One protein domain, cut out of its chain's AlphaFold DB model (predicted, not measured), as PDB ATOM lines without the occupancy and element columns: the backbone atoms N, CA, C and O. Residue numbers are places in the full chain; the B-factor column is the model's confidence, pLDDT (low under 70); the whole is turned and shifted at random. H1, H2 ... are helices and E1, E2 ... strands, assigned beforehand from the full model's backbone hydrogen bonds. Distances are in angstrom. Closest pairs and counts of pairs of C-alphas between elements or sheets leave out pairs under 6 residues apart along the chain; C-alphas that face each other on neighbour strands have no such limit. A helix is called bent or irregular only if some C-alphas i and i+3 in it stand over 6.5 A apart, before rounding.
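Overview. This is residues 8 to 177 of the 178 residues of an uncharacterized protein of Hyalella azteca (UniProt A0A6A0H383). A long two-stranded ribbon, E1 with E7, runs through the middle of the domain, with H3 alongside it and H5 side by side with residues 64 to 71 of H3. The small hairpin E2-E3 and H4 sit at the far end of H3, the hairpin E4-E5 lies by the first residues of H5, and H1 and H2 lie far out, where residues 9 to 18 stick out. The 170 printed residues have five named helices and seven named strands in the order H1 H2 E1 H3 E2 E3 H4 H5 E4 E5 E6 E7, with three antiparallel strand pairs. The class is mixed, helices and strands, with under half of the residues in named elements. The whole is only just compact, close to loose, with a radius of gyration of the C-alphas of 18.4 A and spans of 50 by 43 by 31 A.

Arrangement. H1, residues 8 to 11, and H2, residues 17 to 28, are apart. E1, residues 48 to 54, is antiparallel to E7, residues 161 to 167, at 164 degrees, with N 51 and O 164 at 2.9 A. H3, residues 64 to 79, is near both, with 5 pairs of C-alphas within 10 A to E1 and 7 to E7. E2, residues 81 to 83, and E3, residues 89 to 91, form an antiparallel hairpin, with N 82 and O 90 at 2.9 A, within hydrogen-bond range. H4, residues 92 to 95, touches residues 77 to 79 of H3, the closest C-alphas being those of Arg 78 and Tyr 92, 5.1 A apart. H5, residues 107 to 119, touches residues 64 to 71 of H3 at a shallow tilt of 16 degrees, opposite ways; the closest C-alphas are those of Gln 64 and Ile 115, 5.8 A apart. H5 is irregular, with C-alphas 113 and 116 7.4 A apart. E4, residues 129 to 131, and E5, residues 138 to 140, form an antiparallel hairpin, with N 139 and O 130 at 2.7 A. E6, residues 156 to 158, pairs with no named strand, but residues 149 to 150 pair with it, antiparallel. Every O i to N i+4 pair is within hydrogen-bond range in H2 and H3; H5 has 3 of 9, beside 7 of 10 O i to N i+3 pairs, and H1 and H4 are too short for an O i to N i+4 pair.

Along the chain. H1 begins at C-alpha 8, (1.784, -57.930, 107.250). H2 is 17.2 A long, E1 19.7 A, H3 22.6 A, H5 18.4 A and E7 19.7 A from first to last C-alpha. H3 begins at C-alpha 64, (-28.639, -79.900, 92.112), and E7 ends at C-alpha 167, (-9.628, -72.740, 107.211).

Size, cuts and confidence. The two C-alphas farthest apart are those of Glu 86 and Pro 152, 57.4 A. The printed part has no cut. The links H2 to E1, H4 to H5 and E5 to E6 are long. The mean pLDDT of the printed part is 89.0, and residues 170 to 177 are under 70.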
ATOM      1  N   GLU A   8       2.189 -58.788 106.146       82.38
ATOM      2  CA  GLU A   8       1.784 -57.930 107.250       82.38
ATOM      3  C   GLU A   8       3.019 -57.343 107.938       82.38
ATOM      4  O   GLU A   8       3.095 -56.129 108.130       82.38
ATOM      5  N   PHE A   9       4.010 -58.166 108.284       85.19
ATOM      6  CA  PHE A   9       5.288 -57.704 108.823       85.19
ATOM      7  C   PHE A   9       6.019 -56.744 107.878       85.19
ATOM      8  O   PHE A   9       6.529 -55.719 108.330       85.19
ATOM      9  N   LEU A  10       6.058 -57.052 106.579       89.25
ATOM     10  CA  LEU A  10       6.807 -56.270 105.592       89.25
ATOM     11  C   LEU A  10       6.178 -54.902 105.286       89.25
ATOM     12  O   LEU A  10       6.909 -53.948 105.015       89.25
ATOM     13  N   PHE A  11       4.847 -54.788 105.321       88.81
ATOM     14  CA  PHE A  11       4.129 -53.596 104.846       88.81
ATOM     15  C   PHE A  11       3.319 -52.857 105.922       88.81
ATOM     16  O   PHE A  11       2.798 -51.775 105.642       88.81
ATOM     17  N   SER A  12       3.221 -53.381 107.149       88.06
ATOM     18  CA  SER A  12       2.500 -52.738 108.256       88.06
ATOM     19  C   SER A  12       3.441 -52.350 109.408       88.06
ATOM     20  O   SER A  12       4.202 -53.192 109.895       88.06
ATOM     21  N   PRO A  13       3.397 -51.095 109.905       90.19
ATOM     22  CA  PRO A  13       4.199 -50.678 111.052       90.19
ATOM     23  C   PRO A  13       3.914 -51.526 112.296       90.19
ATOM     24  O   PRO A  13       2.760 -51.676 112.699       90.19
ATOM     25  N   LEU A  14       4.973 -51.994 112.971       85.69
ATOM     26  CA  LEU A  14       4.864 -52.796 114.200       85.69
ATOM     27  C   LEU A  14       4.029 -52.118 115.295       85.69
ATOM     28  O   LEU A  14       3.320 -52.788 116.033       85.69
ATOM     29  N   ASN A  15       4.092 -50.789 115.374       90.06
ATOM     30  CA  ASN A  15       3.376 -49.951 116.334       90.06
ATOM     31  C   ASN A  15       2.201 -49.179 115.704       90.06
ATOM     32  O   ASN A  15       1.767 -48.165 116.252       90.06
ATOM     33  N   GLY A  16       1.708 -49.620 114.545       90.00
ATOM     34  CA  GLY A  16       0.568 -49.003 113.880       90.00
ATOM     35  C   GLY A  16      -0.711 -49.119 114.710       90.00
ATOM     36  O   GLY A  16      -0.939 -50.113 115.398       90.00
ATOM     37  N   ARG A  17      -1.587 -48.114 114.605       93.31
ATOM     38  CA  ARG A  17      -2.866 -48.073 115.332       93.31
ATOM     39  C   ARG A  17      -3.724 -49.325 115.103       93.31
ATOM     40  O   ARG A  17      -4.280 -49.848 116.059       93.31
ATOM     41  N   ALA A  18      -3.770 -49.836 113.871       89.88
ATOM     42  CA  ALA A  18      -4.516 -51.052 113.538       89.88
ATOM     43  C   ALA A  18      -4.027 -52.285 114.321       89.88
ATOM     44  O   ALA A  18      -4.841 -53.076 114.785       89.88
ATOM     45  N   ARG A  19      -2.708 -52.423 114.530       89.31
ATOM     46  CA  ARG A  19      -2.144 -53.516 115.335       89.31
ATOM     47  C   ARG A  19      -2.480 -53.366 116.813       89.31
ATOM     48  O   ARG A  19      -2.907 -54.332 117.416       89.31
ATOM     49  N   GLN A  20      -2.382 -52.155 117.363       92.31
ATOM     50  CA  GLN A  20      -2.742 -51.897 118.764       92.31
ATOM     51  C   GLN A  20      -4.223 -52.179 119.049       92.31
ATOM     52  O   GLN A  20      -4.556 -52.779 120.069       92.31
ATOM     53  N   GLU A  21      -5.117 -51.756 118.150       92.81
ATOM     54  CA  GLU A  21      -6.552 -52.036 118.265       92.81
ATOM     55  C   GLU A  21      -6.835 -53.540 118.142       92.81
ATOM     56  O   GLU A  21      -7.623 -54.076 118.924       92.81
ATOM     57  N   ARG A  22      -6.149 -54.240 117.231       90.44
ATOM     58  CA  ARG A  22      -6.228 -55.701 117.123       90.44
ATOM     59  C   ARG A  22      -5.734 -56.399 118.387       90.44
ATOM     60  O   ARG A  22      -6.450 -57.249 118.896       90.44
ATOM     61  N   ASP A  23      -4.566 -56.031 118.910       90.62
ATOM     62  CA  ASP A  23      -3.993 -56.631 120.122       90.62
ATOM     63  C   ASP A  23      -4.934 -56.447 121.322       90.62
ATOM     64  O   ASP A  23      -5.115 -57.358 122.131       90.62
ATOM     65  N   PHE A  24      -5.595 -55.287 121.412       93.31
ATOM     66  CA  PHE A  24      -6.653 -55.057 122.391       93.31
ATOM     67  C   PHE A  24      -7.830 -56.021 122.185       93.31
ATOM     68  O   PHE A  24      -8.230 -56.690 123.135       93.31
ATOM     69  N   ILE A  25      -8.374 -56.130 120.967       92.25
ATOM     70  CA  ILE A  25      -9.502 -57.029 120.663       92.25
ATOM     71  C   ILE A  25      -9.138 -58.487 120.962       92.25
ATOM     72  O   ILE A  25      -9.890 -59.169 121.655       92.25
ATOM     73  N   GLU A  26      -7.984 -58.961 120.496       90.75
ATOM     74  CA  GLU A  26      -7.513 -60.336 120.687       90.75
ATOM     75  C   GLU A  26      -7.220 -60.657 122.159       90.75
ATOM     76  O   GLU A  26      -7.390 -61.801 122.580       90.75
ATOM     77  N   GLY A  27      -6.873 -59.650 122.969       91.75
ATOM     78  CA  GLY A  27      -6.731 -59.791 124.417       91.75
ATOM     79  C   GLY A  27      -8.041 -60.115 125.149       91.75
ATOM     80  O   GLY A  27      -8.006 -60.803 126.169       91.75
ATOM     81  N   TYR A  28      -9.193 -59.665 124.635       93.12
ATOM     82  CA  TYR A  28     -10.512 -59.916 125.242       93.12
ATOM     83  C   TYR A  28     -11.340 -60.978 124.509       93.12
ATOM     84  O   TYR A  28     -12.157 -61.658 125.127       93.12
ATOM     85  N   PHE A  29     -11.141 -61.125 123.201       90.38
ATOM     86  CA  PHE A  29     -11.966 -61.945 122.313       90.38
ATOM     87  C   PHE A  29     -11.127 -62.925 121.496       90.38
ATOM     88  O   PHE A  29     -11.390 -63.120 120.307       90.38
ATOM     89  N   LYS A  30     -10.130 -63.547 122.135       87.12
ATOM     90  CA  LYS A  30      -9.222 -64.495 121.485       87.12
ATOM     91  C   LYS A  30      -9.996 -65.552 120.679       87.12
ATOM     92  O   LYS A  30     -10.957 -66.151 121.174       87.12
ATOM     93  N   MET A  31      -9.570 -65.770 119.438       88.06
ATOM     94  CA  MET A  31     -10.053 -66.872 118.608       88.06
ATOM     95  C   MET A  31      -9.499 -68.200 119.130       88.06
ATOM     96  O   MET A  31      -8.336 -68.277 119.522       88.06
ATOM     97  N   ASN A  32     -10.325 -69.243 119.130       88.75
ATOM     98  CA  ASN A  32      -9.900 -70.606 119.427       88.75
ATOM     99  C   ASN A  32     -10.116 -71.452 118.173       88.75
ATOM    100  O   ASN A  32     -11.256 -71.727 117.806       88.75
ATOM    101  N   TYR A  33      -9.022 -71.870 117.542       88.12
ATOM    102  CA  TYR A  33      -9.050 -72.593 116.270       88.12
ATOM    103  C   TYR A  33      -9.331 -74.088 116.430       88.12
ATOM    104  O   TYR A  33      -9.488 -74.782 115.433       88.12
ATOM    105  N   THR A  34      -9.375 -74.604 117.658       87.62
ATOM    106  CA  THR A  34      -9.491 -76.047 117.932       87.62
ATOM    107  C   THR A  34     -10.879 -76.485 118.393       87.62
ATOM    108  O   THR A  34     -11.203 -77.663 118.274       87.62
ATOM    109  N   ASP A  35     -11.705 -75.563 118.896       88.69
ATOM    110  CA  ASP A  35     -13.017 -75.908 119.464       88.69
ATOM    111  C   ASP A  35     -14.138 -74.903 119.159       88.69
ATOM    112  O   ASP A  35     -15.301 -75.285 119.071       88.69
ATOM    113  N   SER A  36     -13.829 -73.616 118.978       90.06
ATOM    114  CA  SER A  36     -14.853 -72.570 118.790       90.06
ATOM    115  C   SER A  36     -14.487 -71.584 117.685       90.06
ATOM    116  O   SER A  36     -14.729 -70.375 117.798       90.06
ATOM    117  N   PHE A  37     -13.908 -72.114 116.606       91.50
ATOM    118  CA  PHE A  37     -13.560 -71.321 115.439       91.50
ATOM    119  C   PHE A  37     -14.818 -70.750 114.780       91.50
ATOM    120  O   PHE A  37     -15.839 -71.426 114.653       91.50
ATOM    121  N   ASN A  38     -14.741 -69.491 114.357       88.69
ATOM    122  CA  ASN A  38     -15.783 -68.838 113.579       88.69
ATOM    123  C   ASN A  38     -15.127 -67.832 112.632       88.69
ATOM    124  O   ASN A  38     -14.516 -66.860 113.081       88.69
ATOM    125  N   GLU A  39     -15.278 -68.052 111.331       87.31
ATOM    126  CA  GLU A  39     -14.626 -67.249 110.301       87.31
ATOM    127  C   GLU A  39     -15.078 -65.780 110.280       87.31
ATOM    128  O   GLU A  39     -14.336 -64.909 109.831       87.31
ATOM    129  N   ASP A  40     -16.263 -65.465 110.812       85.44
ATOM    130  CA  ASP A  40     -16.776 -64.091 110.871       85.44
ATOM    131  C   ASP A  40     -16.109 -63.265 111.986       85.44
ATOM    132  O   ASP A  40     -16.290 -62.048 112.058       85.44
ATOM    133  N   ARG A  41     -15.342 -63.912 112.875       87.19
ATOM    134  CA  ARG A  41     -14.618 -63.279 113.990       87.19
ATOM    135  C   ARG A  41     -13.122 -63.097 113.712       87.19
ATOM    136  O   ARG A  41     -12.393 -62.698 114.620       87.19
ATOM    137  N   LEU A  42     -12.659 -63.415 112.503       86.81
ATOM    138  CA  LEU A  42     -11.246 -63.337 112.143       86.81
ATOM    139  C   LEU A  42     -10.715 -61.903 112.224       86.81
ATOM    140  O   LEU A  42     -11.276 -60.969 111.653       86.81
ATOM    141  N   THR A  43      -9.594 -61.745 112.922       85.38
ATOM    142  CA  THR A  43      -8.839 -60.486 113.050       85.38
ATOM    143  C   THR A  43      -7.520 -60.514 112.272       85.38
ATOM    144  O   THR A  43      -6.816 -59.499 112.203       85.38
ATOM    145  N   ARG A  44      -7.181 -61.671 111.688       80.62
ATOM    146  CA  ARG A  44      -5.952 -61.962 110.940       80.62
ATOM    147  C   ARG A  44      -6.276 -62.721 109.657       80.62
ATOM    148  O   ARG A  44      -7.354 -63.294 109.514       80.62
ATOM    149  N   ASN A  45      -5.327 -62.700 108.725       73.25
ATOM    150  CA  ASN A  45      -5.350 -63.567 107.551       73.25
ATOM    151  C   ASN A  45      -4.680 -64.894 107.923       73.25
ATOM    152  O   ASN A  45      -3.512 -65.088 107.604       73.25
ATOM    153  N   ASP A  46      -5.398 -65.762 108.628       74.56
ATOM    154  CA  ASP A  46      -4.881 -67.088 108.991       74.56
ATOM    155  C   ASP A  46      -4.699 -67.972 107.746       74.56
ATOM    156  O   ASP A  46      -5.246 -67.652 106.687       74.56
ATOM    157  N   PRO A  47      -3.991 -69.111 107.831       82.50
ATOM    158  CA  PRO A  47      -3.889 -70.049 106.727       82.50
ATOM    159  C   PRO A  47      -5.280 -70.467 106.247       82.50
ATOM    160  O   PRO A  47      -6.052 -71.102 106.965       82.50
ATOM    161  N   TYR A  48      -5.609 -70.110 105.010       87.62
ATOM    162  CA  TYR A  48      -6.866 -70.483 104.385       87.62
ATOM    163  C   TYR A  48      -6.648 -70.859 102.926       87.62
ATOM    164  O   TYR A  48      -5.757 -70.353 102.243       87.62
ATOM    165  N   VAL A  49      -7.533 -71.709 102.421       89.56
ATOM    166  CA  VAL A  49      -7.656 -72.010 100.997       89.56
ATOM    167  C   VAL A  49      -9.061 -71.643 100.557       89.56
ATOM    168  O   VAL A  49     -10.051 -72.015 101.186       89.56
ATOM    169  N   GLN A  50      -9.159 -70.903  99.456       92.12
ATOM    170  CA  GLN A  50     -10.434 -70.560  98.841       92.12
ATOM    171  C   GLN A  50     -10.507 -71.133  97.432       92.12
ATOM    172  O   GLN A  50      -9.616 -70.913  96.615       92.12
ATOM    173  N   LEU A  51     -11.597 -71.841  97.142       95.25
ATOM    174  CA  LEU A  51     -11.893 -72.365  95.813       95.25
ATOM    175  C   LEU A  51     -13.055 -71.577  95.217       95.25
ATOM    176  O   LEU A  51     -14.185 -71.674  95.696       95.25
ATOM    177  N   GLY A  52     -12.773 -70.794  94.177       95.81
ATOM    178  CA  GLY A  52     -13.794 -70.168  93.343       95.81
ATOM    179  C   GLY A  52     -14.232 -71.134  92.248       95.81
ATOM    180  O   GLY A  52     -13.420 -71.525  91.412       95.81
ATOM    181  N   ILE A  53     -15.502 -71.523  92.251       95.94
ATOM    182  CA  ILE A  53     -16.067 -72.473  91.295       95.94
ATOM    183  C   ILE A  53     -17.101 -71.743  90.445       95.94
ATOM    184  O   ILE A  53     -17.985 -71.059  90.963       95.94
ATOM    185  N   THR A  54     -16.996 -71.916  89.131       96.31
ATOM    186  CA  THR A  54     -17.932 -71.394  88.133       96.31
ATOM    187  C   THR A  54     -18.287 -72.485  87.139       96.31
ATOM    188  O   THR A  54     -17.519 -73.424  86.912       96.31
ATOM    189  N   LYS A  55     -19.437 -72.348  86.482       95.44
ATOM    190  CA  LYS A  55     -19.707 -73.122  85.268       95.44
ATOM    191  C   LYS A  55     -18.933 -72.509  84.102       95.44
ATOM    192  O   LYS A  55     -18.748 -71.296  84.051       95.44
ATOM    193  N   THR A  56     -18.499 -73.330  83.149       93.56
ATOM    194  CA  THR A  56     -17.767 -72.862  81.957       93.56
ATOM    195  C   THR A  56     -18.588 -71.898  81.099       93.56
ATOM    196  O   THR A  56     -18.031 -71.002  80.475       93.56
ATOM    197  N   ASP A  57     -19.911 -72.048  81.105       93.06
ATOM    198  CA  ASP A  57     -20.867 -71.168  80.427       93.06
ATOM    199  C   ASP A  57     -21.343 -69.988  81.297       93.06
ATOM    200  O   ASP A  57     -22.217 -69.233  80.875       93.06
ATOM    201  N   SER A  58     -20.795 -69.829  82.512       89.06
ATOM    202  CA  SER A  58     -21.206 -68.824  83.510       89.06
ATOM    203  C   SER A  58     -22.709 -68.829  83.829       89.06
ATOM    204  O   SER A  58     -23.271 -67.824  84.262       89.06
ATOM    205  N   SER A  59     -23.395 -69.951  83.596       94.50
ATOM    206  CA  SER A  59     -24.815 -70.080  83.917       94.50
ATOM    207  C   SER A  59     -25.037 -70.323  85.415       94.50
ATOM    208  O   SER A  59     -24.093 -70.434  86.195       94.50
ATOM    209  N   ASN A  60     -26.306 -70.401  85.829       95.19
ATOM    210  CA  ASN A  60     -26.671 -70.536  87.237       95.19
ATOM    211  C   ASN A  60     -25.978 -71.739  87.904       95.19
ATOM    212  O   ASN A  60     -26.160 -72.885  87.478       95.19
ATOM    213  N   ILE A  61     -25.230 -71.459  88.971       94.56
ATOM    214  CA  ILE A  61     -24.511 -72.445  89.776       94.56
ATOM    215  C   ILE A  61     -25.398 -73.105  90.839       94.56
ATOM    216  O   ILE A  61     -25.079 -74.190  91.315       94.56
ATOM    217  N   ILE A  62     -26.535 -72.484  91.178       93.44
ATOM    218  CA  ILE A  62     -27.517 -73.009  92.137       93.44
ATOM    219  C   ILE A  62     -28.358 -74.086  91.438       93.44
ATOM    220  O   ILE A  62     -29.509 -73.880  91.042       93.44
ATOM    221  N   ASP A  63     -27.738 -75.242  91.232       91.44
ATOM    222  CA  ASP A  63     -28.292 -76.395  90.540       91.44
ATOM    223  C   ASP A  63     -27.936 -77.693  91.281       91.44
ATOM    224  O   ASP A  63     -26.825 -77.828  91.771       91.44
ATOM    225  N   GLN A  64     -28.864 -78.655  91.368       91.25
ATOM    226  CA  GLN A  64     -28.639 -79.900  92.112       91.25
ATOM    227  C   GLN A  64     -27.459 -80.712  91.559       91.25
ATOM    228  O   GLN A  64     -26.659 -81.225  92.331       91.25
ATOM    229  N   GLU A  65     -27.331 -80.832  90.235       91.88
ATOM    230  CA  GLU A  65     -26.240 -81.602  89.633       91.88
ATOM    231  C   GLU A  65     -24.893 -80.923  89.897       91.88
ATOM    232  O   GLU A  65     -23.892 -81.584  90.176       91.88
ATOM    233  N   VAL A  66     -24.875 -79.590  89.838       93.50
ATOM    234  CA  VAL A  66     -23.685 -78.788  90.137       93.50
ATOM    235  C   VAL A  66     -23.309 -78.915  91.610       93.50
ATOM    236  O   VAL A  66     -22.142 -79.134  91.917       93.50
ATOM    237  N   MET A  67     -24.285 -78.863  92.513       92.50
ATOM    238  CA  MET A  67     -24.058 -78.986  93.952       92.50
ATOM    239  C   MET A  67     -23.538 -80.367  94.346       92.50
ATOM    240  O   MET A  67     -22.555 -80.437  95.071       92.50
ATOM    241  N   ASN A  68     -24.040 -81.446  93.740       93.12
ATOM    242  CA  ASN A  68     -23.482 -82.788  93.947       93.12
ATOM    243  C   ASN A  68     -21.997 -82.885  93.520       93.12
ATOM    244  O   ASN A  68     -21.200 -83.591  94.141       93.12
ATOM    245  N   LYS A  69     -21.599 -82.177  92.449       95.00
ATOM    246  CA  LYS A  69     -20.187 -82.095  92.027       95.00
ATOM    247  C   LYS A  69     -19.354 -81.277  93.012       95.00
ATOM    248  O   LYS A  69     -18.223 -81.653  93.297       95.00
ATOM    249  N   ILE A  70     -19.906 -80.186  93.536       95.25
ATOM    250  CA  ILE A  70     -19.254 -79.359  94.557       95.25
ATOM    251  C   ILE A  70     -19.064 -80.160  95.857       95.25
ATOM    252  O   ILE A  70     -17.970 -80.124  96.415       95.25
ATOM    253  N   ASP A  71     -20.048 -80.951  96.291       94.31
ATOM    254  CA  ASP A  71     -19.896 -81.864  97.436       94.31
ATOM    255  C   ASP A  71     -18.805 -82.914  97.186       94.31
ATOM    256  O   ASP A  71     -18.038 -83.252  98.085       94.31
ATOM    257  N   SER A  72     -18.674 -83.397  95.946       95.12
ATOM    258  CA  SER A  72     -17.578 -84.303  95.576       95.12
ATOM    259  C   SER A  72     -16.209 -83.617  95.687       95.12
ATOM    260  O   SER A  72     -15.247 -84.247  96.120       95.12
ATOM    261  N   ILE A  73     -16.114 -82.329  95.337       95.06
ATOM    262  CA  ILE A  73     -14.894 -81.525  95.517       95.06
ATOM    263  C   ILE A  73     -14.572 -81.357  97.008       95.06
ATOM    264  O   ILE A  73     -13.425 -81.564  97.388       95.06
ATOM    265  N   ASP A  74     -15.558 -81.037  97.852       94.56
ATOM    266  CA  ASP A  74     -15.391 -80.969  99.318       94.56
ATOM    267  C   ASP A  74     -14.881 -82.303  99.881       94.56
ATOM    268  O   ASP A  74     -13.918 -82.333 100.647       94.56
ATOM    269  N   GLY A  75     -15.437 -83.424  99.410       94.38
ATOM    270  CA  GLY A  75     -14.951 -84.760  99.750       94.38
ATOM    271  C   GLY A  75     -13.492 -85.000  99.344       94.38
ATOM    272  O   GLY A  75     -12.738 -85.587 100.115       94.38
ATOM    273  N   ILE A  76     -13.064 -84.533  98.169       94.62
ATOM    274  CA  ILE A  76     -11.660 -84.641  97.740       94.62
ATOM    275  C   ILE A  76     -10.757 -83.790  98.635       94.62
ATOM    276  O   ILE A  76      -9.754 -84.301  99.115       94.62
ATOM    277  N   VAL A  77     -11.115 -82.528  98.891       93.19
ATOM    278  CA  VAL A  77     -10.314 -81.621  99.733       93.19
ATOM    279  C   VAL A  77     -10.127 -82.203 101.134       93.19
ATOM    280  O   VAL A  77      -9.014 -82.220 101.649       93.19
ATOM    281  N   ARG A  78     -11.199 -82.734 101.735       91.50
ATOM    282  CA  ARG A  78     -11.169 -83.287 103.097       91.50
ATOM    283  C   ARG A  78     -10.335 -84.560 103.232       91.50
ATOM    284  O   ARG A  78      -9.756 -84.787 104.289       91.50
ATOM    285  N   ASN A  79     -10.285 -85.376 102.181       93.12
ATOM    286  CA  ASN A  79      -9.577 -86.658 102.172       93.12
ATOM    287  C   ASN A  79      -8.214 -86.594 101.467       93.12
ATOM    288  O   ASN A  79      -7.564 -87.626 101.315       93.12
ATOM    289  N   PHE A  80      -7.801 -85.419 100.989       90.81
ATOM    290  CA  PHE A  80      -6.510 -85.255 100.339       90.81
ATOM    291  C   PHE A  80      -5.391 -85.472 101.359       90.81
ATOM    292  O   PHE A  80      -5.325 -84.774 102.371       90.81
ATOM    293  N   GLU A  81      -4.539 -86.451 101.073       93.12
ATOM    294  CA  GLU A  81      -3.394 -86.818 101.894       93.12
ATOM    295  C   GLU A  81      -2.139 -86.097 101.392       93.12
ATOM    296  O   GLU A  81      -1.846 -86.106 100.192       93.12
ATOM    297  N   PHE A  82      -1.396 -85.478 102.303       90.38
ATOM    298  CA  PHE A  82      -0.133 -84.799 102.022       90.38
ATOM    299  C   PHE A  82       0.899 -85.127 103.097       90.38
ATOM    300  O   PHE A  82       0.542 -85.471 104.224       90.38
ATOM    301  N   HIS A  83       2.179 -85.064 102.730       90.62
ATOM    302  CA  HIS A  83       3.282 -85.512 103.582       90.62
ATOM    303  C   HIS A  83       4.234 -84.358 103.900       90.62
ATOM    304  O   HIS A  83       4.467 -83.510 103.035       90.62
ATOM    305  N   ASP A  84       4.774 -84.334 105.119       85.69
ATOM    306  CA  ASP A  84       5.841 -83.399 105.504       85.69
ATOM    307  C   ASP A  84       7.230 -83.872 105.025       85.69
ATOM    308  O   ASP A  84       7.378 -84.923 104.392       85.69
ATOM    309  N   GLU A  85       8.273 -83.089 105.320       86.38
ATOM    310  CA  GLU A  85       9.659 -83.432 104.967       86.38
ATOM    311  C   GLU A  85      10.173 -84.704 105.671       86.38
ATOM    312  O   GLU A  85      11.097 -85.355 105.173       86.38
ATOM    313  N   GLU A  86       9.581 -85.072 106.811       89.31
ATOM    314  CA  GLU A  86       9.925 -86.266 107.590       89.31
ATOM    315  C   GLU A  86       9.182 -87.524 107.097       89.31
ATOM    316  O   GLU A  86       9.543 -88.647 107.464       89.31
ATOM    317  N   GLY A  87       8.198 -87.356 106.208       89.25
ATOM    318  CA  GLY A  87       7.371 -88.419 105.645       89.25
ATOM    319  C   GLY A  87       6.150 -88.781 106.492       89.25
ATOM    320  O   GLY A  87       5.537 -89.824 106.245       89.25
ATOM    321  N   ASN A  88       5.788 -87.959 107.481       90.81
ATOM    322  CA  ASN A  88       4.525 -88.111 108.196       90.81
ATOM    323  C   ASN A  88       3.371 -87.707 107.281       90.81
ATOM    324  O   ASN A  88       3.494 -86.793 106.467       90.81
ATOM    325  N   SER A  89       2.244 -88.398 107.421       92.06
ATOM    326  CA  SER A  89       1.069 -88.207 106.583       92.06
ATOM    327  C   SER A  89      -0.032 -87.462 107.325       92.06
ATOM    328  O   SER A  89      -0.355 -87.800 108.466       92.06
ATOM    329  N   TYR A  90      -0.624 -86.484 106.645       91.38
ATOM    330  CA  TYR A  90      -1.700 -85.646 107.148       91.38
ATOM    331  C   TYR A  90      -2.822 -85.534 106.125       91.38
ATOM    332  O   TYR A  90      -2.632 -85.647 104.913       91.38
ATOM    333  N   THR A  91      -4.007 -85.241 106.634       92.56
ATOM    334  CA  THR A  91      -5.187 -84.863 105.867       92.56
ATOM    335  C   THR A  91      -5.647 -83.470 106.275       92.56
ATOM    336  O   THR A  91      -5.199 -82.899 107.273       92.56
ATOM    337  N   TYR A  92      -6.613 -82.913 105.543       92.00
ATOM    338  CA  TYR A  92      -7.233 -81.651 105.946       92.00
ATOM    339  C   TYR A  92      -7.813 -81.705 107.372       92.00
ATOM    340  O   TYR A  92      -7.747 -80.711 108.095       92.00
ATOM    341  N   ASN A  93      -8.323 -82.861 107.815       90.69
ATOM    342  CA  ASN A  93      -8.903 -83.015 109.155       90.69
ATOM    343  C   ASN A  93      -7.891 -82.858 110.297       90.69
ATOM    344  O   ASN A  93      -8.271 -82.531 111.432       90.69
ATOM    345  N   ASP A  94      -6.615 -83.083 109.993       89.25
ATOM    346  CA  ASP A  94      -5.533 -82.942 110.953       89.25
ATOM    347  C   ASP A  94      -5.190 -81.471 111.161       89.25
ATOM    348  O   ASP A  94      -4.955 -81.082 112.298       89.25
ATOM    349  N   ILE A  95      -5.263 -80.641 110.108       89.25
ATOM    350  CA  ILE A  95      -4.789 -79.244 110.102       89.25
ATOM    351  C   ILE A  95      -5.879 -78.161 110.147       89.25
ATOM    352  O   ILE A  95      -5.572 -76.987 110.369       89.25
ATOM    353  N   CYS A  96      -7.143 -78.521 109.926       91.94
ATOM    354  CA  CYS A  96      -8.242 -77.564 109.822       91.94
ATOM    355  C   CYS A  96      -8.527 -76.806 111.132       91.94
ATOM    356  O   CYS A  96      -8.271 -77.293 112.238       91.94
ATOM    357  N   ALA A  97      -9.160 -75.641 111.005       92.50
ATOM    358  CA  ALA A  97      -9.819 -74.981 112.123       92.50
ATOM    359  C   ALA A  97     -11.154 -75.675 112.455       92.50
ATOM    360  O   ALA A  97     -11.920 -76.055 111.560       92.50
ATOM    361  N   LYS A  98     -11.428 -75.839 113.751       92.94
ATOM    362  CA  LYS A  98     -12.504 -76.680 114.276       92.94
ATOM    363  C   LYS A  98     -13.514 -75.900 115.113       92.94
ATOM    364  O   LYS A  98     -13.160 -75.007 115.887       92.94
ATOM    365  N   ALA A  99     -14.774 -76.298 114.984       90.69
ATOM    366  CA  ALA A  99     -15.882 -75.868 115.825       90.69
ATOM    367  C   ALA A  99     -16.626 -77.112 116.327       90.69
ATOM    368  O   ALA A  99     -17.004 -77.971 115.535       90.69
ATOM    369  N   GLY A 100     -16.796 -77.246 117.645       89.75
ATOM    370  CA  GLY A 100     -17.416 -78.432 118.244       89.75
ATOM    371  C   GLY A 100     -16.643 -79.732 117.981       89.75
ATOM    372  O   GLY A 100     -17.248 -80.795 117.886       89.75
ATOM    373  N   GLY A 101     -15.317 -79.647 117.829       88.88
ATOM    374  CA  GLY A 101     -14.438 -80.792 117.570       88.88
ATOM    375  C   GLY A 101     -14.322 -81.232 116.104       88.88
ATOM    376  O   GLY A 101     -13.504 -82.102 115.807       88.88
ATOM    377  N   GLU A 102     -15.064 -80.618 115.178       91.50
ATOM    378  CA  GLU A 102     -15.041 -80.950 113.747       91.50
ATOM    379  C   GLU A 102     -14.559 -79.776 112.891       91.50
ATOM    380  O   GLU A 102     -14.725 -78.616 113.265       91.50
ATOM    381  N   CYS A 103     -13.971 -80.063 111.724       92.44
ATOM    382  CA  CYS A 103     -13.571 -79.018 110.782       92.44
ATOM    383  C   CYS A 103     -14.770 -78.199 110.319       92.44
ATOM    384  O   CYS A 103     -15.750 -78.762 109.815       92.44
ATOM    385  N   VAL A 104     -14.643 -76.873 110.369       91.19
ATOM    386  CA  VAL A 104     -15.677 -75.982 109.833       91.19
ATOM    387  C   VAL A 104     -15.865 -76.240 108.337       91.19
ATOM    388  O   VAL A 104     -14.912 -76.268 107.556       91.19
ATOM    389  N   ARG A 105     -17.116 -76.481 107.935       89.44
ATOM    390  CA  ARG A 105     -17.501 -76.741 106.544       89.44
ATOM    391  C   ARG A 105     -17.859 -75.435 105.833       89.44
ATOM    392  O   ARG A 105     -18.402 -74.534 106.468       89.44
ATOM    393  N   PRO A 106     -17.621 -75.315 104.512       91.00
ATOM    394  CA  PRO A 106     -18.176 -74.204 103.752       91.00
ATOM    395  C   PRO A 106     -19.710 -74.153 103.893       91.00
ATOM    396  O   PRO A 106     -20.410 -75.016 103.368       91.00
ATOM    397  N   ARG A 107     -20.228 -73.111 104.558       86.56
ATOM    398  CA  ARG A 107     -21.647 -72.963 104.959       86.56
ATOM    399  C   ARG A 107     -22.680 -73.166 103.849       86.56
ATOM    400  O   ARG A 107     -23.803 -73.582 104.097       86.56
ATOM    401  N   PHE A 108     -22.339 -72.878 102.593       85.38
ATOM    402  CA  PHE A 108     -23.288 -73.092 101.496       85.38
ATOM    403  C   PHE A 108     -23.562 -74.577 101.213       85.38
ATOM    404  O   PHE A 108     -24.618 -74.904 100.678       85.38
ATOM    405  N   LEU A 109     -22.647 -75.480 101.579       89.00
ATOM    406  CA  LEU A 109     -22.831 -76.921 101.380       89.00
ATOM    407  C   LEU A 109     -23.892 -77.512 102.313       89.00
ATOM    408  O   LEU A 109     -24.446 -78.570 102.029       89.00
ATOM    409  N   ASP A 110     -24.264 -76.802 103.376       85.88
ATOM    410  CA  ASP A 110     -25.386 -77.179 104.241       85.88
ATOM    411  C   ASP A 110     -26.738 -77.051 103.514       85.88
ATOM    412  O   ASP A 110     -27.761 -77.570 103.962       85.88
ATOM    413  N   LEU A 111     -26.766 -76.354 102.369       85.62
ATOM    414  CA  LEU A 111     -27.935 -76.271 101.498       85.62
ATOM    415  C   LEU A 111     -27.989 -77.373 100.439       85.62
ATOM    416  O   LEU A 111     -29.026 -77.456  99.783       85.62
ATOM    417  N   SER A 112     -26.947 -78.199 100.256       87.00
ATOM    418  CA  SER A 112     -26.846 -79.172  99.151       87.00
ATOM    419  C   SER A 112     -28.079 -80.074  99.015       87.00
ATOM    420  O   SER A 112     -28.632 -80.212  97.919       87.00
ATOM    421  N   ASP A 113     -28.594 -80.589 100.133       86.31
ATOM    422  CA  ASP A 113     -29.783 -81.458 100.164       86.31
ATOM    423  C   ASP A 113     -31.106 -80.704  99.944       86.31
ATOM    424  O   ASP A 113     -32.156 -81.299  99.694       86.31
ATOM    425  N   ARG A 114     -31.072 -79.371 100.017       88.88
ATOM    426  CA  ARG A 114     -32.239 -78.479  99.934       88.88
ATOM    427  C   ARG A 114     -32.236 -77.604  98.686       88.88
ATOM    428  O   ARG A 114     -33.144 -76.794  98.497       88.88
ATOM    429  N   ILE A 115     -31.280 -77.787  97.779       90.75
ATOM    430  CA  ILE A 115     -31.210 -77.046  96.510       90.75
ATOM    431  C   ILE A 115     -32.488 -77.227  95.686       90.75
ATOM    432  O   ILE A 115     -32.953 -76.289  95.035       90.75
ATOM    433  N   HIS A 116     -33.117 -78.401  95.750       90.25
ATOM    434  CA  HIS A 116     -34.420 -78.617  95.127       90.25
ATOM    435  C   HIS A 116     -35.525 -77.700  95.699       90.25
ATOM    436  O   HIS A 116     -36.359 -77.189  94.945       90.25
ATOM    437  N   GLU A 117     -35.528 -77.435  97.008       91.94
ATOM    438  CA  GLU A 117     -36.462 -76.491  97.640       91.94
ATOM    439  C   GLU A 117     -36.205 -75.052  97.186       91.94
ATOM    440  O   GLU A 117     -37.163 -74.305  96.975       91.94
ATOM    441  N   VAL A 118     -34.939 -74.680  96.970       91.00
ATOM    442  CA  VAL A 118     -34.562 -73.372  96.411       91.00
ATOM    443  C   VAL A 118     -35.098 -73.226  94.987       91.00
ATOM    444  O   VAL A 118     -35.780 -72.251  94.670       91.00
ATOM    445  N   LYS A 119     -34.887 -74.235  94.132       87.69
ATOM    446  CA  LYS A 119     -35.397 -74.238  92.747       87.69
ATOM    447  C   LYS A 119     -36.918 -74.148  92.667       87.69
ATOM    448  O   LYS A 119     -37.453 -73.467  91.795       87.69
ATOM    449  N   THR A 120     -37.617 -74.850  93.556       91.12
ATOM    450  CA  THR A 120     -39.088 -74.878  93.600       91.12
ATOM    451  C   THR A 120     -39.694 -73.714  94.387       91.12
ATOM    452  O   THR A 120     -40.915 -73.657  94.527       91.12
ATOM    453  N   ARG A 121     -38.866 -72.777  94.879       89.12
ATOM    454  CA  ARG A 121     -39.259 -71.633  95.722       89.12
ATOM    455  C   ARG A 121     -39.994 -72.020  97.010       89.12
ATOM    456  O   ARG A 121     -40.758 -71.232  97.560       89.12
ATOM    457  N   LYS A 122     -39.760 -73.237  97.508       91.81
ATOM    458  CA  LYS A 122     -40.160 -73.644  98.864       91.81
ATOM    459  C   LYS A 122     -39.219 -73.058  99.917       91.81
ATOM    460  O   LYS A 122     -39.649 -72.809 101.038       91.81
ATOM    461  N   LEU A 123     -37.963 -72.806  99.538       90.94
ATOM    462  CA  LEU A 123     -36.964 -72.114 100.343       90.94
ATOM    463  C   LEU A 123     -36.472 -70.869  99.597       90.94
ATOM    464  O   LEU A 123     -35.777 -70.977  98.592       90.94
ATOM    465  N   ASN A 124     -36.806 -69.683 100.104       92.38
ATOM    466  CA  ASN A 124     -36.327 -68.425  99.535       92.38
ATOM    467  C   ASN A 124     -35.017 -68.005 100.210       92.38
ATOM    468  O   ASN A 124     -35.004 -67.677 101.396       92.38
ATOM    469  N   LEU A 125     -33.929 -67.975  99.440       93.75
ATOM    470  CA  LEU A 125     -32.637 -67.470  99.900       93.75
ATOM    471  C   LEU A 125     -32.664 -65.937  99.903       93.75
ATOM    472  O   LEU A 125     -32.537 -65.319  98.849       93.75
ATOM    473  N   THR A 126     -32.894 -65.316 101.061       95.25
ATOM    474  CA  THR A 126     -33.046 -63.851 101.168       95.25
ATOM    475  C   THR A 126     -31.680 -63.165 101.170       95.25
ATOM    476  O   THR A 126     -30.857 -63.417 102.043       95.25
ATOM    477  N   PHE A 127     -31.425 -62.293 100.197       96.00
ATOM    478  CA  PHE A 127     -30.158 -61.573 100.062       96.00
ATOM    479  C   PHE A 127     -30.184 -60.240 100.842       96.00
ATOM    480  O   PHE A 127     -31.227 -59.585 100.872       96.00
ATOM    481  N   PRO A 128     -29.058 -59.769 101.426       94.94
ATOM    482  CA  PRO A 128     -27.723 -60.384 101.448       94.94
ATOM    483  C   PRO A 128     -27.494 -61.366 102.598       94.94
ATOM    484  O   PRO A 128     -26.520 -62.115 102.553       94.94
ATOM    485  N   VAL A 129     -28.360 -61.352 103.613       93.94
ATOM    486  CA  VAL A 129     -28.222 -62.169 104.819       93.94
ATOM    487  C   VAL A 129     -29.511 -62.935 105.081       93.94
ATOM    488  O   VAL A 129     -30.599 -62.359 105.062       93.94
ATOM    489  N   MET A 130     -29.372 -64.221 105.380       91.62
ATOM    490  CA  MET A 130     -30.455 -65.100 105.802       91.62
ATOM    491  C   MET A 130     -30.022 -65.890 107.032       91.62
ATOM    492  O   MET A 130     -28.867 -66.277 107.136       91.62
ATOM    493  N   ILE A 131     -30.953 -66.172 107.939       88.06
ATOM    494  CA  ILE A 131     -30.727 -67.143 109.010       88.06
ATOM    495  C   ILE A 131     -31.223 -68.496 108.510       88.06
ATOM    496  O   ILE A 131     -32.372 -68.604 108.065       88.06
ATOM    497  N   ASN A 132     -30.374 -69.521 108.560       79.25
ATOM    498  CA  ASN A 132     -30.801 -70.884 108.278       79.25
ATOM    499  C   ASN A 132     -31.866 -71.284 109.320       79.25
ATOM    500  O   ASN A 132     -31.568 -71.301 110.512       79.25
ATOM    501  N   PRO A 133     -33.107 -71.620 108.920       73.75
ATOM    502  CA  PRO A 133     -34.183 -71.901 109.872       73.75
ATOM    503  C   PRO A 133     -33.993 -73.217 110.646       73.75
ATOM    504  O   PRO A 133     -34.730 -73.466 111.596       73.75
ATOM    505  N   THR A 134     -33.049 -74.062 110.225       74.00
ATOM    506  CA  THR A 134     -32.738 -75.351 110.848       74.00
ATOM    507  C   THR A 134     -31.532 -75.244 111.774       74.00
ATOM    508  O   THR A 134     -31.616 -75.669 112.922       74.00
ATOM    509  N   THR A 135     -30.415 -74.688 111.293       77.12
ATOM    510  CA  THR A 135     -29.166 -74.612 112.074       77.12
ATOM    511  C   THR A 135     -29.015 -73.308 112.855       77.12
ATOM    512  O   THR A 135     -28.203 -73.239 113.768       77.12
ATOM    513  N   PHE A 136     -29.819 -72.286 112.536       81.12
ATOM    514  CA  PHE A 136     -29.694 -70.908 113.027       81.12
ATOM    515  C   PHE A 136     -28.397 -70.194 112.621       81.12
ATOM    516  O   PHE A 136     -28.119 -69.101 113.115       81.12
ATOM    517  N   ASP A 137     -27.649 -70.750 111.666       81.50
ATOM    518  CA  ASP A 137     -26.450 -70.108 111.137       81.50
ATOM    519  C   ASP A 137     -26.782 -68.895 110.269       81.50
ATOM    520  O   ASP A 137     -27.779 -68.862 109.539       81.50
ATOM    521  N   ASN A 138     -25.897 -67.900 110.314       86.31
ATOM    522  CA  ASN A 138     -25.982 -66.724 109.463       86.31
ATOM    523  C   ASN A 138     -25.384 -67.022 108.085       86.31
ATOM    524  O   ASN A 138     -24.181 -67.216 107.924       86.31
ATOM    525  N   TYR A 139     -26.222 -66.989 107.059       90.50
ATOM    526  CA  TYR A 139     -25.809 -67.047 105.665       90.50
ATOM    527  C   TYR A 139     -25.610 -65.645 105.128       90.50
ATOM    528  O   TYR A 139     -26.556 -64.983 104.709       90.50
ATOM    529  N   ILE A 140     -24.356 -65.205 105.120       92.00
ATOM    530  CA  ILE A 140     -23.936 -63.943 104.514       92.00
ATOM    531  C   ILE A 140     -23.519 -64.239 103.069       92.00
ATOM    532  O   ILE A 140     -22.350 -64.491 102.774       92.00
ATOM    533  N   PHE A 141     -24.494 -64.240 102.158       94.00
ATOM    534  CA  PHE A 141     -24.312 -64.674 100.767       94.00
ATOM    535  C   PHE A 141     -23.154 -63.992 100.020       94.00
ATOM    536  O   PHE A 141     -22.460 -64.698  99.289       94.00
ATOM    537  N   PRO A 142     -22.869 -62.683 100.198       93.69
ATOM    538  CA  PRO A 142     -21.714 -62.048  99.559       93.69
ATOM    539  C   PRO A 142     -20.357 -62.692  99.877       93.69
ATOM    540  O   PRO A 142     -19.413 -62.513  99.110       93.69
ATOM    541  N   PHE A 143     -20.229 -63.441 100.980       89.88
ATOM    542  CA  PHE A 143     -18.975 -64.122 101.301       89.88
ATOM    543  C   PHE A 143     -18.728 -65.379 100.475       89.88
ATOM    544  O   PHE A 143     -17.565 -65.747 100.315       89.88
ATOM    545  N   PHE A 144     -19.764 -66.019  99.927       91.81
ATOM    546  CA  PHE A 144     -19.619 -67.290  99.213       91.81
ATOM    547  C   PHE A 144     -20.366 -67.375  97.875       91.81
ATOM    548  O   PHE A 144     -20.186 -68.365  97.177       91.81
ATOM    549  N   LEU A 145     -21.134 -66.364  97.454       95.44
ATOM    550  CA  LEU A 145     -21.743 -66.282  96.119       95.44
ATOM    551  C   LEU A 145     -21.290 -65.030  95.365       95.44
ATOM    552  O   LEU A 145     -21.184 -63.944  95.933       95.44
ATOM    553  N   ALA A 146     -21.105 -65.173  94.054       95.56
ATOM    554  CA  ALA A 146     -20.800 -64.077  93.140       95.56
ATOM    555  C   ALA A 146     -21.662 -64.146  91.865       95.56
ATOM    556  O   ALA A 146     -22.228 -65.187  91.522       95.56
ATOM    557  N   GLY A 147     -21.819 -63.001  91.191       96.19
ATOM    558  CA  GLY A 147     -22.726 -62.866  90.041       96.19
ATOM    559  C   GLY A 147     -24.201 -63.077  90.408       96.19
ATOM    560  O   GLY A 147     -24.967 -63.653  89.637       96.19
ATOM    561  N   VAL A 148     -24.598 -62.675  91.621       97.06
ATOM    562  CA  VAL A 148     -25.955 -62.887  92.140       97.06
ATOM    563  C   VAL A 148     -26.967 -62.038  91.366       97.06
ATOM    564  O   VAL A 148     -26.813 -60.824  91.242       97.06
ATOM    565  N   LYS A 149     -28.040 -62.674  90.885       97.19
ATOM    566  CA  LYS A 149     -29.232 -62.014  90.329       97.19
ATOM    567  C   LYS A 149     -30.399 -62.276  91.267       97.19
ATOM    568  O   LYS A 149     -30.554 -63.392  91.764       97.19
ATOM    569  N   LEU A 150     -31.206 -61.249  91.508       97.44
ATOM    570  CA  LEU A 150     -32.297 -61.282  92.475       97.44
ATOM    571  C   LEU A 150     -33.653 -61.243  91.778       97.44
ATOM    572  O   LEU A 150     -33.800 -60.654  90.704       97.44
ATOM    573  N   TYR A 151     -34.649 -61.836  92.424       95.62
ATOM    574  CA  TYR A 151     -36.045 -61.513  92.161       95.62
ATOM    575  C   TYR A 151     -36.415 -60.148  92.785       95.62
ATOM    576  O   TYR A 151     -35.679 -59.655  93.645       95.62
ATOM    577  N   PRO A 152     -37.546 -59.524  92.391       95.44
ATOM    578  CA  PRO A 152     -37.974 -58.228  92.933       95.44
ATOM    579  C   PRO A 152     -38.107 -58.180  94.464       95.44
ATOM    580  O   PRO A 152     -37.947 -57.121  95.062       95.44
ATOM    581  N   GLU A 153     -38.378 -59.315  95.106       93.69
ATOM    582  CA  GLU A 153     -38.487 -59.472  96.559       93.69
ATOM    583  C   GLU A 153     -37.143 -59.695  97.285       93.69
ATOM    584  O   GLU A 153     -37.133 -60.096  98.447       93.69
ATOM    585  N   ASN A 154     -36.008 -59.446  96.619       94.44
ATOM    586  CA  ASN A 154     -34.642 -59.624  97.138       94.44
ATOM    587  C   ASN A 154     -34.265 -61.072  97.504       94.44
ATOM    588  O   ASN A 154     -33.318 -61.305  98.255       94.44
ATOM    589  N   SER A 155     -34.964 -62.061  96.950       95.44
ATOM    590  CA  SER A 155     -34.547 -63.460  97.020       95.44
ATOM    591  C   SER A 155     -33.584 -63.794  95.872       95.44
ATOM    592  O   SER A 155     -33.679 -63.238  94.773       95.44
ATOM    593  N   ILE A 156     -32.625 -64.687  96.116       95.94
ATOM    594  CA  ILE A 156     -31.637 -65.101  95.116       95.94
ATOM    595  C   ILE A 156     -32.333 -65.912  94.023       95.94
ATOM    596  O   ILE A 156     -32.877 -66.987  94.273       95.94
ATOM    597  N   MET A 157     -32.273 -65.401  92.795       95.38
ATOM    598  CA  MET A 157     -32.745 -66.090  91.596       95.38
ATOM    599  C   MET A 157     -31.663 -67.002  91.018       95.38
ATOM    600  O   MET A 157     -31.946 -68.135  90.634       95.38
ATOM    601  N   SER A 158     -30.433 -66.502  90.930       95.75
ATOM    602  CA  SER A 158     -29.287 -67.248  90.409       95.75
ATOM    603  C   SER A 158     -27.980 -66.663  90.926       95.75
ATOM    604  O   SER A 158     -27.933 -65.489  91.294       95.75
ATOM    605  N   ALA A 159     -26.910 -67.446  90.860       97.00
ATOM    606  CA  ALA A 159     -25.536 -66.980  91.032       97.00
ATOM    607  C   ALA A 159     -24.649 -67.598  89.944       97.00
ATOM    608  O   ALA A 159     -24.954 -68.681  89.450       97.00
ATOM    609  N   GLU A 160     -23.577 -66.916  89.552       97.50
ATOM    610  CA  GLU A 160     -22.661 -67.372  88.488       97.50
ATOM    611  C   GLU A 160     -21.449 -68.118  89.066       97.50
ATOM    612  O   GLU A 160     -20.824 -68.937  88.389       97.50
ATOM    613  N   ALA A 161     -21.140 -67.861  90.339       96.50
ATOM    614  CA  ALA A 161     -19.993 -68.421  91.030       96.50
ATOM    615  C   ALA A 161     -20.301 -68.711  92.501       96.50
ATOM    616  O   ALA A 161     -21.103 -68.015  93.135       96.50
ATOM    617  N   ILE A 162     -19.598 -69.698  93.044       96.00
ATOM    618  CA  ILE A 162     -19.562 -70.023  94.468       96.00
ATOM    619  C   ILE A 162     -18.111 -70.027  94.943       96.00
ATOM    620  O   ILE A 162     -17.211 -70.433  94.210       96.00
ATOM    621  N   LYS A 163     -17.879 -69.580  96.173       95.31
ATOM    622  CA  LYS A 163     -16.581 -69.633  96.838       95.31
ATOM    623  C   LYS A 163     -16.665 -70.561  98.043       95.31
ATOM    624  O   LYS A 163     -17.398 -70.280  98.988       95.31
ATOM    625  N   LEU A 164     -15.892 -71.640  98.023       95.00
ATOM    626  CA  LEU A 164     -15.679 -72.501  99.186       95.00
ATOM    627  C   LEU A 164     -14.468 -71.986  99.960       95.00
ATOM    628  O   LEU A 164     -13.460 -71.659  99.339       95.00
ATOM    629  N   SER A 165     -14.564 -71.901 101.285       92.69
ATOM    630  CA  SER A 165     -13.457 -71.470 102.147       92.69
ATOM    631  C   SER A 165     -13.119 -72.586 103.127       92.69
ATOM    632  O   SER A 165     -14.005 -73.061 103.831       92.69
ATOM    633  N   TYR A 166     -11.854 -72.990 103.142       93.12
ATOM    634  CA  TYR A 166     -11.290 -74.000 104.028       93.12
ATOM    635  C   TYR A 166     -10.260 -73.319 104.914       93.12
ATOM    636  O   TYR A 166      -9.330 -72.684 104.415       93.12
ATOM    637  N   TRP A 167     -10.440 -73.435 106.220       91.56
ATOM    638  CA  TRP A 167      -9.628 -72.740 107.211       91.56
ATOM    639  C   TRP A 167      -8.666 -73.726 107.863       91.56
ATOM    640  O   TRP A 167      -9.085 -74.822 108.243       91.56
ATOM    641  N   GLY A 168      -7.392 -73.356 107.944       88.69
ATOM    642  CA  GLY A 168      -6.366 -74.039 108.724       88.69
ATOM    643  C   GLY A 168      -6.235 -73.427 110.117       88.69
ATOM    644  O   GLY A 168      -6.776 -72.357 110.399       88.69
ATOM    645  N   SER A 169      -5.520 -74.115 110.999       80.94
ATOM    646  CA  SER A 169      -5.231 -73.645 112.356       80.94
ATOM    647  C   SER A 169      -3.745 -73.310 112.506       80.94
ATOM    648  O   SER A 169      -2.908 -74.207 112.438       80.94
ATOM    649  N   GLU A 170      -3.406 -72.041 112.771       64.31
ATOM    650  CA  GLU A 170      -2.029 -71.629 113.130       64.31
ATOM    651  C   GLU A 170      -1.564 -72.225 114.468       64.31
ATOM    652  O   GLU A 170      -0.368 -72.353 114.738       64.31
ATOM    653  N   GLU A 171      -2.514 -72.587 115.335       63.62
ATOM    654  CA  GLU A 171      -2.227 -73.236 116.615       63.62
ATOM    655  C   GLU A 171      -1.828 -74.709 116.427       63.62
ATOM    656  O   GLU A 171      -1.333 -75.336 117.367       63.62
ATOM    657  N   ASN A 172      -1.997 -75.257 115.218       60.75
ATOM    658  CA  ASN A 172      -1.549 -76.597 114.900       60.75
ATOM    659  C   ASN A 172      -0.027 -76.639 114.732       60.75
ATOM    660  O   ASN A 172       0.548 -75.918 113.918       60.75
ATOM    661  N   GLN A 173       0.631 -77.488 115.517       55.06
ATOM    662  CA  GLN A 173       2.084 -77.630 115.473       55.06
ATOM    663  C   GLN A 173       2.558 -78.162 114.119       55.06
ATOM    664  O   GLN A 173       3.602 -77.724 113.651       55.06
ATOM    665  N   GLU A 174       1.750 -78.987 113.454       55.09
ATOM    666  CA  GLU A 174       2.083 -79.573 112.151       55.09
ATOM    667  C   GLU A 174       2.145 -78.525 111.034       55.09
ATOM    668  O   GLU A 174       2.986 -78.600 110.145       55.09
ATOM    669  N   MET A 175       1.353 -77.452 111.139       54.09
ATOM    670  CA  MET A 175       1.424 -76.312 110.215       54.09
ATOM    671  C   MET A 175       2.720 -75.497 110.353       54.09
ATOM    672  O   MET A 175       2.967 -74.624 109.530       54.09
ATOM    673  N   LYS A 176       3.541 -75.740 111.386       54.03
ATOM    674  CA  LYS A 176       4.860 -75.096 111.539       54.03
ATOM    675  C   LYS A 176       5.973 -75.837 110.798       54.03
ATOM    676  O   LYS A 176       7.077 -75.301 110.709       54.03
ATOM    677  N   HIS A 177       5.694 -77.059 110.348       45.94
ATOM    678  CA  HIS A 177       6.626 -77.945 109.650       45.94
ATOM    679  C   HIS A 177       6.309 -78.088 108.150       45.94
ATOM    680  O   HIS A 177       7.092 -78.702 107.427       45.94
TER     681      HIS A 177